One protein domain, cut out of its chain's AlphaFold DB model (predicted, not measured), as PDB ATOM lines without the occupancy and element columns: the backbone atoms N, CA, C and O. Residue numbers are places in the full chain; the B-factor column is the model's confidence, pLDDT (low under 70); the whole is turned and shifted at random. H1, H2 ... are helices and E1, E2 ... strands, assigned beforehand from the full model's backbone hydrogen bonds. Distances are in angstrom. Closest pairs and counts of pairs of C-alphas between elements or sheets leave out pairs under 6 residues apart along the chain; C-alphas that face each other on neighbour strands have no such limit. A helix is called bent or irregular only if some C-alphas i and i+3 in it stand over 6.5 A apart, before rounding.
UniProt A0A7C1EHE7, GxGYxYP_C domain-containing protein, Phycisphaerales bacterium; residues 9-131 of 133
ATOM      1  N   SER A   9     149.074 174.156 140.797       88.19
ATOM      2  CA  SER A   9     150.340 173.466 140.501       88.19
ATOM      3  C   SER A   9     150.161 171.953 140.314       88.19
ATOM      4  O   SER A   9     150.921 171.322 139.574       88.19
ATOM      5  N   TYR A  10     149.102 171.373 140.893       89.19
ATOM      6  CA  TYR A  10     148.738 169.970 140.693       89.19
ATOM      7  C   TYR A  10     148.308 169.659 139.254       89.19
ATOM      8  O   TYR A  10     148.308 168.485 138.866       89.19
ATOM      9  N   TYR A  11     148.022 170.678 138.434       91.56
ATOM     10  CA  TYR A  11     147.734 170.506 137.014       91.56
ATOM     11  C   TYR A  11     148.845 169.742 136.282       91.56
ATOM     12  O   TYR A  11     148.546 168.865 135.478       91.56
ATOM     13  N   GLU A  12     150.123 169.973 136.601       93.00
ATOM     14  CA  GLU A  12     151.231 169.269 135.932       93.00
ATOM     15  C   GLU A  12     151.200 167.750 136.141       93.00
ATOM     16  O   GLU A  12     151.631 166.989 135.271       93.00
ATOM     17  N   SER A  13     150.645 167.304 137.269       91.44
ATOM     18  CA  SER A  13     150.431 165.881 137.544       91.44
ATOM     19  C   SER A  13     149.111 165.388 136.951       91.44
ATOM     20  O   SER A  13     149.054 164.296 136.385       91.44
ATOM     21  N   ALA A  14     148.050 166.195 137.047       94.12
ATOM     22  CA  ALA A  14     146.706 165.823 136.615       94.12
ATOM     23  C   ALA A  14     146.544 165.783 135.086       94.12
ATOM     24  O   ALA A  14     145.811 164.928 134.586       94.12
ATOM     25  N   ARG A  15     147.254 166.645 134.342       95.38
ATOM     26  CA  ARG A  15     147.054 166.879 132.898       95.38
ATOM     27  C   ARG A  15     147.132 165.626 132.034       95.38
ATOM     28  O   ARG A  15     146.416 165.500 131.047       95.38
ATOM     29  N   TRP A  16     147.977 164.669 132.409       96.56
ATOM     30  CA  TRP A  16     148.114 163.407 131.678       96.56
ATOM     31  C   TRP A  16     146.856 162.538 131.773       96.56
ATOM     32  O   TRP A  16     146.541 161.812 130.835       96.56
ATOM     33  N   PHE A  17     146.126 162.638 132.885       96.75
ATOM     34  CA  PHE A  17     144.868 161.932 133.101       96.75
ATOM     35  C   PHE A  17     143.682 162.734 132.569       96.75
ATOM     36  O   PHE A  17     142.800 162.176 131.919       96.75
ATOM     37  N   THR A  18     143.658 164.047 132.802       96.50
ATOM     38  CA  THR A  18     142.546 164.905 132.376       96.50
ATOM     39  C   THR A  18     142.505 165.116 130.865       96.50
ATOM     40  O   THR A  18     141.420 165.339 130.333       96.50
ATOM     41  N   ALA A  19     143.604 164.885 130.143       96.81
ATOM     42  CA  ALA A  19     143.607 164.815 128.682       96.81
ATOM     43  C   ALA A  19     142.852 163.597 128.100       96.81
ATOM     44  O   ALA A  19     142.451 163.629 126.938       96.81
ATOM     45  N   LEU A  20     142.635 162.521 128.869       97.81
ATOM     46  CA  LEU A  20     141.962 161.307 128.381       97.81
ATOM     47  C   LEU A  20     140.442 161.482 128.394       97.81
ATOM     48  O   LEU A  20     139.857 161.658 129.460       97.81
ATOM     49  N   GLU A  21     139.774 161.397 127.242       96.00
ATOM     50  CA  GLU A  21     138.319 161.617 127.128       96.00
ATOM     51  C   GLU A  21     137.484 160.730 128.064       96.00
ATOM     52  O   GLU A  21     136.483 161.188 128.608       96.00
ATOM     53  N   GLN A  22     137.930 159.495 128.312       96.38
ATOM     54  CA  GLN A  22     137.250 158.516 129.165       96.38
ATOM     55  C   GLN A  22     137.361 158.832 130.665       96.38
ATOM     56  O   GLN A  22     136.606 158.283 131.464       96.38
ATOM     57  N   VAL A  23     138.303 159.689 131.069       97.12
ATOM     58  CA  VAL A  23     138.432 160.132 132.460       97.12
ATOM     59  C   VAL A  23     137.455 161.276 132.694       97.12
ATOM     60  O   VAL A  23     137.588 162.346 132.100       97.12
ATOM     61  N   GLU A  24     136.485 161.071 133.582       96.88
ATOM     62  CA  GLU A  24     135.483 162.092 133.900       96.88
ATOM     63  C   GLU A  24     135.901 163.020 135.050       96.88
ATOM     64  O   GLU A  24     135.406 164.142 135.134       96.88
ATOM     65  N   GLY A  25     136.825 162.595 135.906       97.50
ATOM     66  CA  GLY A  25     137.308 163.348 137.060       97.50
ATOM     67  C   GLY A  25     138.294 162.519 137.874       97.50
ATOM     68  O   GLY A  25     138.618 161.389 137.507       97.50
ATOM     69  N   LEU A  26     138.779 163.090 138.969       97.56
ATOM     70  CA  LEU A  26     139.807 162.504 139.824       97.56
ATOM     71  C   LEU A  26     139.352 162.538 141.287       97.56
ATOM     72  O   LEU A  26     138.742 163.512 141.729       97.56
ATOM     73  N   ILE A  27     139.696 161.499 142.049       96.94
ATOM     74  CA  ILE A  27     139.632 161.514 143.514       96.94
ATOM     75  C   ILE A  27     141.067 161.585 144.023       96.94
ATOM     76  O   ILE A  27     141.888 160.725 143.709       96.94
ATOM     77  N   TYR A  28     141.365 162.629 144.785       94.56
ATOM     78  CA  TYR A  28     142.680 162.877 145.346       94.56
ATOM     79  C   TYR A  28     142.791 162.295 146.754       94.56
ATOM     80  O   TYR A  28     141.957 162.565 147.624       94.56
ATOM     81  N   LEU A  29     143.868 161.541 146.966       91.38
ATOM     82  CA  LEU A  29     144.248 160.948 148.238       91.38
ATOM     83  C   LEU A  29     145.675 161.377 148.568       91.38
ATOM     84  O   LEU A  29     146.601 161.009 147.846       91.38
ATOM     85  N   GLU A  30     145.866 162.117 149.659       90.56
ATOM     86  CA  GLU A  30     147.224 162.436 150.106       90.56
ATOM     87  C   GLU A  30     147.857 161.234 150.815       90.56
ATOM     88  O   GLU A  30     147.200 160.473 151.524       90.56
ATOM     89  N   TYR A  31     149.163 161.053 150.618       87.81
ATOM     90  CA  TYR A  31     149.862 159.824 150.996       87.81
ATOM     91  C   TYR A  31     149.891 159.551 152.512       87.81
ATOM     92  O   TYR A  31     149.743 158.405 152.932       87.81
ATOM     93  N   ILE A  32     150.101 160.581 153.343       88.12
ATOM     94  CA  ILE A  32     150.251 160.419 154.805       88.12
ATOM     95  C   ILE A  32     148.923 160.651 155.528       88.12
ATOM     96  O   ILE A  32     148.490 159.829 156.333       88.12
ATOM     97  N   GLN A  33     148.288 161.787 155.254       92.50
ATOM     98  CA  GLN A  33     146.991 162.167 155.807       92.50
ATOM     99  C   GLN A  33     146.004 162.119 154.654       92.50
ATOM    100  O   GLN A  33     146.088 162.966 153.788       92.50
ATOM    101  N   TYR A  34     145.114 161.135 154.605       94.31
ATOM    102  CA  TYR A  34     144.304 160.850 153.414       94.31
ATOM    103  C   TYR A  34     143.320 161.973 153.052       94.31
ATOM    104  O   TYR A  34     143.034 162.178 151.875       94.31
ATOM    105  N   ALA A  35     142.839 162.721 154.047       95.62
ATOM    106  CA  ALA A  35     141.826 163.764 153.877       95.62
ATOM    107  C   ALA A  35     142.224 165.124 154.500       95.62
ATOM    108  O   ALA A  35     141.518 165.622 155.373       95.62
ATOM    109  N   PRO A  36     143.350 165.759 154.120       93.69
ATOM    110  CA  PRO A  36     143.828 166.967 154.793       93.69
ATOM    111  C   PRO A  36     143.246 168.259 154.197       93.69
ATOM    112  O   PRO A  36     143.514 169.344 154.705       93.69
ATOM    113  N   HIS A  37     142.467 168.164 153.113       94.00
ATOM    114  CA  HIS A  37     142.033 169.306 152.302       94.00
ATOM    115  C   HIS A  37     140.526 169.580 152.364       94.00
ATOM    116  O   HIS A  37     140.010 170.315 151.526       94.00
ATOM    117  N   ASP A  38     139.832 168.993 153.343       94.88
ATOM    118  CA  ASP A  38     138.430 169.284 153.668       94.88
ATOM    119  C   ASP A  38     137.487 169.276 152.447       94.88
ATOM    120  O   ASP A  38     136.668 170.169 152.247       94.88
ATOM    121  N   GLY A  39     137.620 168.273 151.573       96.12
ATOM    122  CA  GLY A  39     136.718 168.117 150.432       96.12
ATOM    123  C   GLY A  39     136.872 169.176 149.336       96.12
ATOM    124  O   GLY A  39     135.969 169.322 148.513       96.12
ATOM    125  N   LYS A  40     137.993 169.914 149.295       96.00
ATOM    126  CA  LYS A  40     138.301 170.867 148.220       96.00
ATOM    127  C   LYS A  40     138.156 170.216 146.840       96.00
ATOM    128  O   LYS A  40     138.592 169.079 146.635       96.00
ATOM    129  N   ILE A  41     137.589 170.980 145.906       96.94
ATOM    130  CA  ILE A  41     137.438 170.626 144.492       96.94
ATOM    131  C   ILE A  41     138.296 171.591 143.668       96.94
ATOM    132  O   ILE A  41     138.148 172.806 143.787       96.94
ATOM    133  N   LEU A  42     139.189 171.041 142.851       96.19
ATOM    134  CA  LEU A  42     139.937 171.759 141.816       96.19
ATOM    135  C   LEU A  42     139.420 171.344 140.438       96.19
ATOM    136  O   LEU A  42     138.830 170.273 140.301       96.19
ATOM    137  N   TRP A  43     139.649 172.164 139.417       97.06
ATOM    138  CA  TRP A  43     139.206 171.876 138.053       97.06
ATOM    139  C   TRP A  43     140.371 171.936 137.080       97.06
ATOM    140  O   TRP A  43     141.062 172.943 136.987       97.06
ATOM    141  N   PHE A  44     140.541 170.863 136.313       96.25
ATOM    142  CA  PHE A  44     141.601 170.723 135.322       96.25
ATOM    143  C   PHE A  44     140.994 170.213 134.020       96.25
ATOM    144  O   PHE A  44     140.289 169.206 134.018       96.25
ATOM    145  N   ASP A  45     141.198 170.940 132.921       95.62
ATOM    146  CA  ASP A  45     140.599 170.642 131.608       95.62
ATOM    147  C   ASP A  45     139.071 170.420 131.659       95.62
ATOM    148  O   ASP A  45     138.512 169.556 130.982       95.62
ATOM    149  N   GLY A  46     138.378 171.176 132.520       95.31
ATOM    150  CA  GLY A  46     136.932 171.049 132.739       95.31
ATOM    151  C   GLY A  46     136.501 169.796 133.515       95.31
ATOM    152  O   GLY A  46     135.309 169.489 133.563       95.31
ATOM    153  N   LYS A  47     137.443 169.069 134.128       97.44
ATOM    154  CA  LYS A  47     137.204 167.862 134.932       97.44
ATOM    155  C   LYS A  47     137.533 168.134 136.403       97.44
ATOM    156  O   LYS A  47     138.581 168.720 136.680       97.44
ATOM    157  N   PRO A  48     136.674 167.728 137.353       97.81
ATOM    158  CA  PRO A  48     136.925 167.979 138.762       97.81
ATOM    159  C   PRO A  48     137.967 167.002 139.316       97.81
ATOM    160  O   PRO A  48     137.929 165.804 139.030       97.81
ATOM    161  N   MET A  49     138.853 167.506 140.169       97.56
ATOM    162  CA  MET A  49     139.656 166.730 141.104       97.56
ATOM    163  C   MET A  49     139.147 167.003 142.517       97.56
ATOM    164  O   MET A  49     139.234 168.128 143.007       97.56
ATOM    165  N   VAL A  50     138.603 165.976 143.164       97.88
ATOM    166  CA  VAL A  50     137.935 166.083 144.466       97.88
ATOM    167  C   VAL A  50     138.800 165.445 145.537       97.88
ATOM    168  O   VAL A  50     139.193 164.288 145.407       97.88
ATOM    169  N   THR A  51     139.086 166.173 146.607       97.31
ATOM    170  CA  THR A  51     139.814 165.609 147.750       97.31
ATOM    171  C   THR A  51     138.887 164.881 148.709       97.31
ATOM    172  O   THR A  51     137.706 165.209 148.830       97.31
ATOM    173  N   ALA A  52     139.419 163.890 149.419       97.38
ATOM    174  CA  ALA A  52     138.705 163.325 150.552       97.38
ATOM    175  C   ALA A  52     138.465 164.400 151.628       97.38
ATOM    176  O   ALA A  52     139.355 165.196 151.941       97.38
ATOM    177  N   ARG A  53     137.260 164.409 152.206       97.75
ATOM    178  CA  ARG A  53     136.892 165.295 153.324       97.75
ATOM    179  C   ARG A  53     137.097 164.617 154.672       97.75
ATOM    180  O   ARG A  53     137.597 165.240 155.601       97.75
ATOM    181  N   PHE A  54     136.752 163.334 154.757       98.25
ATOM    182  CA  PHE A  54     136.913 162.524 155.963       98.25
ATOM    183  C   PHE A  54     137.635 161.211 155.670       98.25
ATOM    184  O   PHE A  54     137.645 160.701 154.543       98.25
ATOM    185  N   ASP A  55     138.215 160.647 156.722       97.88
ATOM    186  CA  ASP A  55     138.918 159.371 156.691       97.88
ATOM    187  C   ASP A  55     138.375 158.433 157.758       97.88
ATOM    188  O   ASP A  55     138.530 158.647 158.961       97.88
ATOM    189  N   PHE A  56     137.688 157.398 157.299       98.44
ATOM    190  CA  PHE A  56     137.054 156.408 158.137       98.44
ATOM    191  C   PHE A  56     138.054 155.309 158.490       98.44
ATOM    192  O   PHE A  56     138.303 154.382 157.714       98.44
ATOM    193  N   ARG A  57     138.645 155.429 159.683       97.31
ATOM    194  CA  ARG A  57     139.641 154.491 160.214       97.31
ATOM    195  C   ARG A  57     139.706 154.526 161.726       97.31
ATOM    196  O   ARG A  57     139.416 155.543 162.336       97.31
ATOM    197  N   ARG A  58     140.181 153.442 162.332       97.19
ATOM    198  CA  ARG A  58     140.345 153.327 163.789       97.19
ATOM    199  C   ARG A  58     141.385 154.296 164.379       97.19
ATOM    200  O   ARG A  58     141.188 154.797 165.479       97.19
ATOM    201  N   GLU A  59     142.500 154.527 163.693       95.31
ATOM    202  CA  GLU A  59     143.647 155.286 164.202       95.31
ATOM    203  C   GLU A  59     143.481 156.803 164.013       95.31
ATOM    204  O   GLU A  59     143.568 157.316 162.901       95.31
ATOM    205  N   THR A  60     143.316 157.546 165.107       93.94
ATOM    206  CA  THR A  60     143.075 159.000 165.098       93.94
ATOM    207  C   THR A  60     144.371 159.809 165.223       93.94
ATOM    208  O   THR A  60     144.651 160.381 166.276       93.94
ATOM    209  N   PHE A  61     145.188 159.849 164.169       92.88
ATOM    210  CA  PHE A  61     146.465 160.590 164.187       92.88
ATOM    211  C   PHE A  61     146.424 161.952 163.470       92.88
ATOM    212  O   PHE A  61     147.425 162.666 163.476       92.88
ATOM    213  N   TYR A  62     145.291 162.333 162.865       95.69
ATOM    214  CA  TYR A  62     145.078 163.666 162.289       95.69
ATOM    215  C   TYR A  62     143.579 164.056 162.282       95.69
ATOM    216  O   TYR A  62     142.724 163.173 162.408       95.69
ATOM    217  N   PRO A  63     143.224 165.355 162.167       95.69
ATOM    218  CA  PRO A  63     141.882 165.851 162.515       95.69
ATOM    219  C   PRO A  63     140.711 165.350 161.656       95.69
ATOM    220  O   PRO A  63     139.572 165.343 162.123       95.69
ATOM    221  N   ALA A  64     140.954 164.944 160.406       97.06
ATOM    222  CA  ALA A  64     139.890 164.493 159.503       97.06
ATOM    223  C   ALA A  64     139.487 163.022 159.715       97.06
ATOM    224  O   ALA A  64     138.549 162.539 159.076       97.06
ATOM    225  N   VAL A  65     140.161 162.305 160.623       98.19
ATOM    226  CA  VAL A  65     139.803 160.924 160.955       98.19
ATOM    227  C   VAL A  65     138.466 160.872 161.689       98.19
ATOM    228  O   VAL A  65     138.216 161.642 162.619       98.19
ATOM    229  N   ARG A  66     137.616 159.921 161.303       98.38
ATOM    230  CA  ARG A  66     136.394 159.536 162.014       98.38
ATOM    231  C   ARG A  66     136.510 158.063 162.413       98.38
ATOM    232  O   ARG A  66     136.524 157.206 161.534       98.38
ATOM    233  N   PRO A  67     136.646 157.737 163.711       98.06
ATOM    234  CA  PRO A  67     136.905 156.360 164.132       98.06
ATOM    235  C   PRO A  67     135.671 155.469 164.237       98.06
ATOM    236  O   PRO A  67     135.800 154.242 164.189       98.06
ATOM    237  N   THR A  68     134.482 156.055 164.350       98.44
ATOM    238  CA  THR A  68     133.214 155.340 164.534       98.44
ATOM    239  C   THR A  68     132.209 155.735 163.461       98.44
ATOM    240  O   THR A  68     132.319 156.816 162.875       98.44
ATOM    241  N   ALA A  69     131.241 154.853 163.197       98.62
ATOM    242  CA  ALA A  69     130.185 155.115 162.227       98.62
ATOM    243  C   ALA A  69     129.387 156.374 162.595       98.62
ATOM    244  O   ALA A  69     129.228 157.260 161.760       98.62
ATOM    245  N   ALA A  70     129.013 156.505 163.873       98.75
ATOM    246  CA  ALA A  70     128.344 157.690 164.409       98.75
ATOM    247  C   ALA A  70     129.143 158.980 164.178       98.75
ATOM    248  O   ALA A  70     128.602 159.933 163.632       98.75
ATOM    249  N   ALA A  71     130.447 159.003 164.488       98.62
ATOM    250  CA  ALA A  71     131.257 160.209 164.300       98.62
ATOM    251  C   ALA A  71     131.341 160.632 162.823       98.62
ATOM    252  O   ALA A  71     131.387 161.825 162.515       98.62
ATOM    253  N   LEU A  72     131.388 159.662 161.903       98.81
ATOM    254  CA  LEU A  72     131.374 159.943 160.472       98.81
ATOM    255  C   LEU A  72     130.002 160.449 160.015       98.81
ATOM    256  O   LEU A  72     129.948 161.480 159.351       98.81
ATOM    257  N   ALA A  73     128.923 159.763 160.391       98.88
ATOM    258  CA  ALA A  73     127.563 160.144 160.029       98.88
ATOM    259  C   ALA A  73     127.204 161.538 160.564       98.88
ATOM    260  O   ALA A  73     126.798 162.392 159.785       98.88
ATOM    261  N   GLU A  74     127.480 161.826 161.840       98.81
ATOM    262  CA  GLU A  74     127.289 163.155 162.443       98.81
ATOM    263  C   GLU A  74     128.056 164.247 161.684       98.81
ATOM    264  O   GLU A  74     127.536 165.336 161.451       98.81
ATOM    265  N   SER A  75     129.287 163.951 161.251       98.62
ATOM    266  CA  SER A  75     130.094 164.907 160.486       98.62
ATOM    267  C   SER A  75     129.551 165.155 159.080       98.62
ATOM    268  O   SER A  75     129.702 166.262 158.574       98.62
ATOM    269  N   ILE A  76     128.946 164.146 158.447       98.75
ATOM    270  CA  ILE A  76     128.303 164.281 157.133       98.75
ATOM    271  C   ILE A  76     126.975 165.033 157.269       98.75
ATOM    272  O   ILE A  76     126.746 165.981 156.524       98.75
ATOM    273  N   ASN A  77     126.139 164.669 158.242       98.75
ATOM    274  CA  ASN A  77     124.830 165.288 158.476       98.75
ATOM    275  C   ASN A  77     124.948 166.771 158.882       98.75
ATOM    276  O   ASN A  77     124.042 167.562 158.640       98.75
ATOM    277  N   ALA A  78     126.081 167.180 159.461       98.38
ATOM    278  CA  ALA A  78     126.362 168.580 159.775       98.38
ATOM    279  C   ALA A  78     126.694 169.453 158.545       98.38
ATOM    280  O   ALA A  78     126.765 170.679 158.671       98.38
ATOM    281  N   LEU A  79     126.931 168.857 157.370       98.25
ATOM    282  CA  LEU A  79     127.232 169.587 156.136       98.25
ATOM    283  C   LEU A  79     125.948 170.010 155.403       98.25
ATOM    284  O   LEU A  79     124.894 169.396 155.568       98.25
ATOM    285  N   PRO A  80     126.005 171.051 154.550       97.00
ATOM    286  CA  PRO A  80     124.849 171.449 153.759       97.00
ATOM    287  C   PRO A  80     124.417 170.339 152.790       97.00
ATOM    288  O   PRO A  80     125.181 169.952 151.913       97.00
ATOM    289  N   ALA A  81     123.160 169.902 152.856       96.69
ATOM    290  CA  ALA A  81     122.553 169.044 151.835       96.69
ATOM    291  C   ALA A  81     122.152 169.864 150.585       96.69
ATOM    292  O   ALA A  81     120.976 169.963 150.234       96.69
ATOM    293  N   ASP A  82     123.129 170.510 149.937       97.88
ATOM    294  CA  ASP A  82     122.931 171.399 148.786       97.88
ATOM    295  C   ASP A  82     123.883 171.039 147.630       97.88
ATOM    296  O   ASP A  82     125.071 171.375 147.675       97.88
ATOM    297  N   PRO A  83     123.385 170.404 146.553       97.38
ATOM    298  CA  PRO A  83     124.224 169.972 145.440       97.38
ATOM    299  C   PRO A  83     124.770 171.132 144.592       97.38
ATOM    300  O   PRO A  83     125.622 170.891 143.736       97.38
ATOM    301  N   SER A  84     124.298 172.369 144.787       97.50
ATOM    302  CA  SER A  84     124.823 173.558 144.102       97.50
ATOM    303  C   SER A  84     126.075 174.143 144.769       97.50
ATOM    304  O   SER A  84     126.685 175.072 144.236       97.50
ATOM    305  N   ARG A  85     126.486 173.588 145.917       97.00
ATOM    306  CA  ARG A  85     127.660 174.011 146.683       97.00
ATOM    307  C   ARG A  85     128.722 172.907 146.720       97.00
ATOM    308  O   ARG A  85     128.361 171.744 146.878       97.00
ATOM    309  N   PRO A  86     130.027 173.240 146.664       96.50
ATOM    310  CA  PRO A  86     131.100 172.261 146.877       96.50
ATOM    311  C   PRO A  86     130.951 171.491 148.196       96.50
ATOM    312  O   PRO A  86     131.151 170.280 148.237       96.50
ATOM    313  N   ASP A  87     130.520 172.185 149.251       96.88
ATOM    314  CA  ASP A  87     130.332 171.627 150.595       96.88
ATOM    315  C   ASP A  87     129.229 170.555 150.666       96.88
ATOM    316  O   ASP A  87     129.194 169.791 151.625       96.88
ATOM    317  N   GLY A  88     128.357 170.470 149.651       97.88
ATOM    318  CA  GLY A  88     127.325 169.435 149.545       97.88
ATOM    319  C   GLY A  88     127.825 168.084 149.040       97.88
ATOM    320  O   GLY A  88     127.040 167.147 148.907       97.88
ATOM    321  N   TYR A  89     129.125 167.962 148.767       98.56
ATOM    322  CA  TYR A  89     129.760 166.726 148.332       98.56
ATOM    323  C   TYR A  89     130.808 166.278 149.346       98.56
ATOM    324  O   TYR A  89     131.669 167.047 149.779       98.56
ATOM    325  N   THR A  90     130.759 164.994 149.700       98.56
ATOM    326  CA  THR A  90     131.703 164.385 150.636       98.56
ATOM    327  C   THR A  90     132.259 163.093 150.057       98.56
ATOM    328  O   THR A  90     131.560 162.088 149.970       98.56
ATOM    329  N   ALA A  91     133.538 163.119 149.681       98.38
ATOM    330  CA  ALA A  91     134.310 161.910 149.434       98.38
ATOM    331  C   ALA A  91     134.902 161.419 150.763       98.38
ATOM    332  O   ALA A  91     135.567 162.180 151.475       98.38
ATOM    333  N   VAL A  92     134.664 160.151 151.093       98.25
ATOM    334  CA  VAL A  92     135.180 159.509 152.307       98.25
ATOM    335  C   VAL A  92     136.183 158.441 151.914       98.25
ATOM    336  O   VAL A  92     135.906 157.594 151.067       98.25
ATOM    337  N   THR A  93     137.344 158.458 152.556       97.38
ATOM    338  CA  THR A  93     138.297 157.349 152.449       97.38
ATOM    339  C   THR A  93     137.965 156.305 153.499       97.38
ATOM    340  O   THR A  93     137.635 156.653 154.628       97.38
ATOM    341  N   VAL A  94     138.020 155.025 153.135       97.62
ATOM    342  CA  VAL A  94     137.746 153.917 154.058       97.62
ATOM    343  C   VAL A  94     139.003 153.076 154.187       97.62
ATOM    344  O   VAL A  94     139.504 152.528 153.203       97.62
ATOM    345  N   HIS A  95     139.546 152.991 155.398       96.81
ATOM    346  CA  HIS A  95     140.784 152.265 155.636       96.81
ATOM    347  C   HIS A  95     140.536 150.756 155.698       96.81
ATOM    348  O   HIS A  95     140.077 150.223 156.709       96.81
ATOM    349  N   ALA A  96     140.899 150.064 154.617       96.00
ATOM    350  CA  ALA A  96     140.615 148.644 154.399       96.00
ATOM    351  C   ALA A  96     141.135 147.698 155.501       96.00
ATOM    352  O   ALA A  96     140.617 146.597 155.656       96.00
ATOM    353  N   TRP A  97     142.150 148.102 156.273       96.38
ATOM    354  CA  TRP A  97     142.712 147.270 157.344       96.38
ATOM    355  C   TRP A  97     142.003 147.422 158.690       96.38
ATOM    356  O   TRP A  97     142.248 146.625 159.592       96.38
ATOM    357  N   SER A  98     141.172 148.456 158.866       97.25
ATOM    358  CA  SER A  98     140.460 148.688 160.131       97.25
ATOM    359  C   SER A  98     138.955 148.895 159.992       97.25
ATOM    360  O   SER A  98     138.302 149.051 161.021       97.25
ATOM    361  N   LYS A  99     138.415 148.869 158.766       98.00
ATOM    362  CA  LYS A  99     136.987 149.015 158.462       98.00
ATOM    363  C   LYS A  99     136.516 147.982 157.447       98.00
ATOM    364  O   LYS A  99     137.230 147.682 156.492       98.00
ATOM    365  N   GLY A 100     135.310 147.465 157.663       97.25
ATOM    366  CA  GLY A 100     134.638 146.513 156.783       97.25
ATOM    367  C   GLY A 100     133.297 147.026 156.258       97.25
ATOM    368  O   GLY A 100     132.879 148.148 156.535       97.25
ATOM    369  N   MET A 101     132.602 146.179 155.497       97.44
ATOM    370  CA  MET A 101     131.289 146.516 154.932       97.44
ATOM    371  C   MET A 101     130.216 146.742 156.003       97.44
ATOM    372  O   MET A 101     129.341 147.573 155.787       97.44
ATOM    373  N   ASP A 102     130.306 146.062 157.149       98.38
ATOM    374  CA  ASP A 102     129.371 146.260 158.264       98.38
ATOM    375  C   ASP A 102     129.509 147.664 158.866       98.38
ATOM    376  O   ASP A 102     128.502 148.332 159.086       98.38
ATOM    377  N   ASP A 103     130.743 148.166 159.032       98.50
ATOM    378  CA  ASP A 103     130.980 149.548 159.470       98.50
ATOM    379  C   ASP A 103     130.385 150.559 158.471       98.50
ATOM    380  O   ASP A 103     129.823 151.578 158.866       98.50
ATOM    381  N   ILE A 104     130.522 150.297 157.162       98.25
ATOM    382  CA  ILE A 104     129.957 151.158 156.111       98.25
ATOM    383  C   ILE A 104     128.428 151.124 156.175       98.25
ATOM    384  O   ILE A 104     127.793 152.172 156.102       98.25
ATOM    385  N   ALA A 105     127.829 149.942 156.327       98.56
ATOM    386  CA  ALA A 105     126.383 149.794 156.440       98.56
ATOM    387  C   ALA A 105     125.831 150.529 157.672       98.56
ATOM    388  O   ALA A 105     124.789 151.177 157.575       98.56
ATOM    389  N   GLU A 106     126.551 150.490 158.797       98.75
ATOM    390  CA  GLU A 106     126.205 151.248 160.001       98.75
ATOM    391  C   GLU A 106     126.231 152.760 159.745       98.75
ATOM    392  O   GLU A 106     125.276 153.443 160.102       98.75
ATOM    393  N   VAL A 107     127.261 153.284 159.065       98.81
ATOM    394  CA  VAL A 107     127.307 154.707 158.671       98.81
ATOM    395  C   VAL A 107     126.075 155.067 157.850       98.81
ATOM    396  O   VAL A 107     125.399 156.033 158.180       98.81
ATOM    397  N   VAL A 108     125.763 154.284 156.811       98.62
ATOM    398  CA  VAL A 108     124.615 154.542 155.925       98.62
ATOM    399  C   VAL A 108     123.295 154.548 156.700       98.62
ATOM    400  O   VAL A 108     122.441 155.380 156.417       98.62
ATOM    401  N   GLY A 109     123.139 153.670 157.693       98.69
ATOM    402  CA  GLY A 109     121.954 153.628 158.554       98.69
ATOM    403  C   GLY A 109     121.801 154.817 159.510       98.69
ATOM    404  O   GLY A 109     120.736 154.970 160.102       98.69
ATOM    405  N   LEU A 110     122.842 155.641 159.671       98.88
ATOM    406  CA  LEU A 110     122.869 156.813 160.554       98.88
ATOM    407  C   LEU A 110     122.831 158.151 159.791       98.88
ATOM    408  O   LEU A 110     122.811 159.209 160.421       98.88
ATOM    409  N   LEU A 111     122.860 158.130 158.456       98.81
ATOM    410  CA  LEU A 111     122.767 159.343 157.643       98.81
ATOM    411  C   LEU A 111     121.335 159.887 157.628       98.81
ATOM    412  O   LEU A 111     120.373 159.120 157.642       98.81
ATOM    413  N   ASP A 112     121.204 161.210 157.564       98.62
ATOM    414  CA  ASP A 112     119.899 161.864 157.442       98.62
ATOM    415  C   ASP A 112     119.237 161.538 156.087       98.62
ATOM    416  O   ASP A 112     119.914 161.344 155.074       98.62
ATOM    417  N   ASP A 113     117.899 161.550 156.029       98.06
ATOM    418  CA  ASP A 113     117.108 161.213 154.825       98.06
ATOM    419  C   ASP A 113     117.423 162.090 153.594       98.06
ATOM    420  O   ASP A 113     117.102 161.739 152.455       98.06
ATOM    421  N   ASN A 114     118.020 163.265 153.809       97.56
ATOM    422  CA  ASN A 114     118.435 164.200 152.763       97.56
ATOM    423  C   ASN A 114     119.873 163.959 152.261       97.56
ATOM    424  O   ASN A 114     120.329 164.679 151.368       97.56
ATOM    425  N   VAL A 115     120.577 162.954 152.786       98.50
ATOM    426  CA  VAL A 115     121.897 162.524 152.324       98.50
ATOM    427  C   VAL A 115     121.746 161.338 151.378       98.50
ATOM    428  O   VAL A 115     121.031 160.374 151.637       98.50
ATOM    429  N   ARG A 116     122.467 161.378 150.254       98.25
ATOM    430  CA  ARG A 116     122.463 160.300 149.262       98.25
ATOM    431  C   ARG A 116     123.855 159.708 149.094       98.25
ATOM    432  O   ARG A 116     124.764 160.375 148.609       98.25
ATOM    433  N   VAL A 117     123.982 158.420 149.397       98.31
ATOM    434  CA  VAL A 117     125.184 157.630 149.109       98.31
ATOM    435  C   VAL A 117     125.137 157.173 147.653       98.31
ATOM    436  O   VAL A 117     124.112 156.687 147.172       98.31
ATOM    437  N   VAL A 118     126.239 157.359 146.933       98.50
ATOM    438  CA  VAL A 118     126.371 157.012 145.514       98.50
ATOM    439  C   VAL A 118     127.735 156.386 145.249       98.50
ATOM    440  O   VAL A 118     128.663 156.545 146.041       98.50
ATOM    441  N   ASP A 119     127.865 155.684 144.128       97.88
ATOM    442  CA  ASP A 119     129.163 155.239 143.627       97.88
ATOM    443  C   ASP A 119     130.029 156.424 143.143       97.88
ATOM    444  O   ASP A 119     129.546 157.543 142.937       97.88
ATOM    445  N   ALA A 120     131.326 156.174 142.951       96.88
ATOM    446  CA  ALA A 120     132.300 157.203 142.584       96.88
ATOM    447  C   ALA A 120     132.036 157.846 141.206       96.88
ATOM    448  O   ALA A 120     132.297 159.036 141.024       96.88
ATOM    449  N   GLU A 121     131.503 157.093 140.242       97.56
ATOM    450  CA  GLU A 121     131.194 157.598 138.899       97.56
ATOM    451  C   GLU A 121     130.011 158.571 138.961       97.56
ATOM    452  O   GLU A 121     130.090 159.707 138.485       97.56
ATOM    453  N   THR A 122     128.936 158.169 139.640       98.50
ATOM    454  CA  THR A 122     127.772 159.018 139.898       98.50
ATOM    455  C   THR A 122     128.157 160.257 140.710       98.50
ATOM    456  O   THR A 122     127.689 161.353 140.397       98.50
ATOM    457  N   PHE A 123     129.034 160.119 141.708       98.62
ATOM    458  CA  PHE A 123     129.551 161.237 142.503       98.62
ATOM    459  C   PHE A 123     130.217 162.311 141.627       98.62
ATOM    460  O   PHE A 123     129.814 163.477 141.663       98.62
ATOM    461  N   ILE A 124     131.177 161.921 140.780       98.31
ATOM    462  CA  ILE A 124     131.871 162.843 139.867       98.31
ATOM    463  C   ILE A 124     130.894 163.482 138.873       98.31
ATOM    464  O   ILE A 124     130.957 164.689 138.622       98.31
ATOM    465  N   ARG A 125     129.943 162.712 138.334       98.00
ATOM    466  CA  ARG A 125     128.930 163.236 137.406       98.00
ATOM    467  C   ARG A 125     127.999 164.257 138.042       98.00
ATOM    468  O   ARG A 125     127.657 165.243 137.390       98.00
ATOM    469  N   LEU A 126     127.591 164.053 139.295       98.56
ATOM    470  CA  LEU A 126     126.767 165.022 140.020       98.56
ATOM    471  C   LEU A 126     127.520 166.344 140.217       98.56
ATOM    472  O   LEU A 126     126.956 167.399 139.936       98.56
ATOM    473  N   ILE A 127     128.802 166.284 140.587       98.50
ATOM    474  CA  ILE A 127     129.665 167.469 140.693       98.50
ATOM    475  C   ILE A 127     129.738 168.206 139.354       98.50
ATOM    476  O   ILE A 127     129.442 169.395 139.297       98.50
ATOM    477  N   ARG A 128     130.043 167.500 138.258       97.50
ATOM    478  CA  ARG A 128     130.116 168.089 136.907       97.50
ATOM    479  C   ARG A 128     128.814 168.727 136.441       97.50
ATOM    480  O   ARG A 128     128.833 169.672 135.660       97.50
ATOM    481  N   ARG A 129     127.682 168.159 136.851       97.50
ATOM    482  CA  ARG A 129     126.355 168.636 136.465       97.50
ATOM    483  C   ARG A 129     125.962 169.900 137.222       97.50
ATOM    484  O   ARG A 129     125.335 170.779 136.634       97.50
ATOM    485  N   ASN A 130     126.250 169.947 138.519       98.19
ATOM    486  CA  ASN A 130     125.690 170.957 139.414       98.19
ATOM    487  C   ASN A 130     126.670 172.092 139.726       98.19
ATOM    488  O   ASN A 130     126.233 173.207 140.002       98.19
ATOM    489  N   LEU A 131     127.975 171.821 139.665       97.56
ATOM    490  CA  LEU A 131     129.035 172.801 139.872       97.56
ATOM    491  C   LEU A 131     129.685 173.167 138.534       97.56
ATOM    492  O   LEU A 131     129.679 172.386 137.582       97.56
TER     493      LEU A 131
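Overview. This is residues 9 to 131 of the 133 residues of the protein "GxGYxYP_C domain-containing protein" of Phycisphaerales bacterium (UniProt A0A7C1EHE7). A small branched sheet is built round one long, bent strand, E3, which runs through the middle; near its first residues the sheet lies between two helices, H1 over one face and H4 over the other, and near its last residues H2 and H3 pack together as a pair that only grazes the sheet. Long loops fill much of the rest: under half of the 123 printed residues, 60, are in named elements. Along the chain come H1, E1, E2, E3, H2, E4, H3 and H4, and the class is mixed, helices and strands; E1 and E4 are parallel to E3, and E2 is antiparallel to it. The whole is compact, with a radius of gyration of the C-alphas of 14.6 A and spans of 39 by 31 by 22 A.

Arrangement. Begin at E3, residues 47 to 56, which bends by 51 degrees at residue 53. Its pairing is staggered: E2, residues 41 to 44, pairs with residues 47 to 50, E1, residues 26 to 28, with 49 to 51, and E4, residues 91 to 94, with 52 to 56. E1 lies on one side of E3 and E2 on the other side. E2 and E3 form an antiparallel hairpin, with N 42 and O 49 at 2.9 A. E1 is parallel to E3, with N 26 and O 48 at 2.8 A, and so is E4, with N 56 and O 93 at 2.8 A. H1, residues 9 to 18, is on the sheet at a height of 9.0 A, across the strands over E2 and E3; its closest C-alphas to E2 are those of Tyr 11 and Phe 44, 6.4 A. On the opposite face H4, residues 120 to 130, is at a height of 9.4 A, across the strands over E1 and E3; the C-alphas of Pro 48 and Arg 128 are its closest to E3, 7.1 A. H2, residues 69 to 77, only grazes the sheet, and so does H3, residues 101 to 109. H2 touches H3 at a steep tilt of 42 degrees, the same way, closest at the C-alphas of Ala 69 and Val 107, 4.6 A. E3, H2 and E4 make a strand-helix-strand unit, two parallel neighbour strands with a helix between, its crossover right-handed. Every O i to N i+4 pair is within hydrogen-bond range in H2, H3 and H4, but 3 of 6 in H1.

Along the chain. Find C-alpha 9 at (150.340, 173.466, 140.501), where H1 begins; it is irregular, but only just, with C-alphas 13 and 16 at 6.8 A, and it measures 14.1 A. E1 measures 6.2 A, E2 10.1 A and E4 9.9 A. E3 runs 25.9 A from C-alpha 47 at (137.204, 167.862, 134.932). H2 measures 12.1 A, H3 12.3 A, and H4 runs 15.6 A to C-alpha 130 at (125.690, 170.957, 139.414).

Size, cuts and confidence. The two C-alphas farthest apart are those of Glu 12 and Gly 109, 40.2 A. The links E1 to E2, E3 to H2 and H2 to E4 are long; in the second, residues 65 to 66 pair parallel with 55 to 56 of E3. The printed part has no cut, and no printed residue is under 70 in pLDDT.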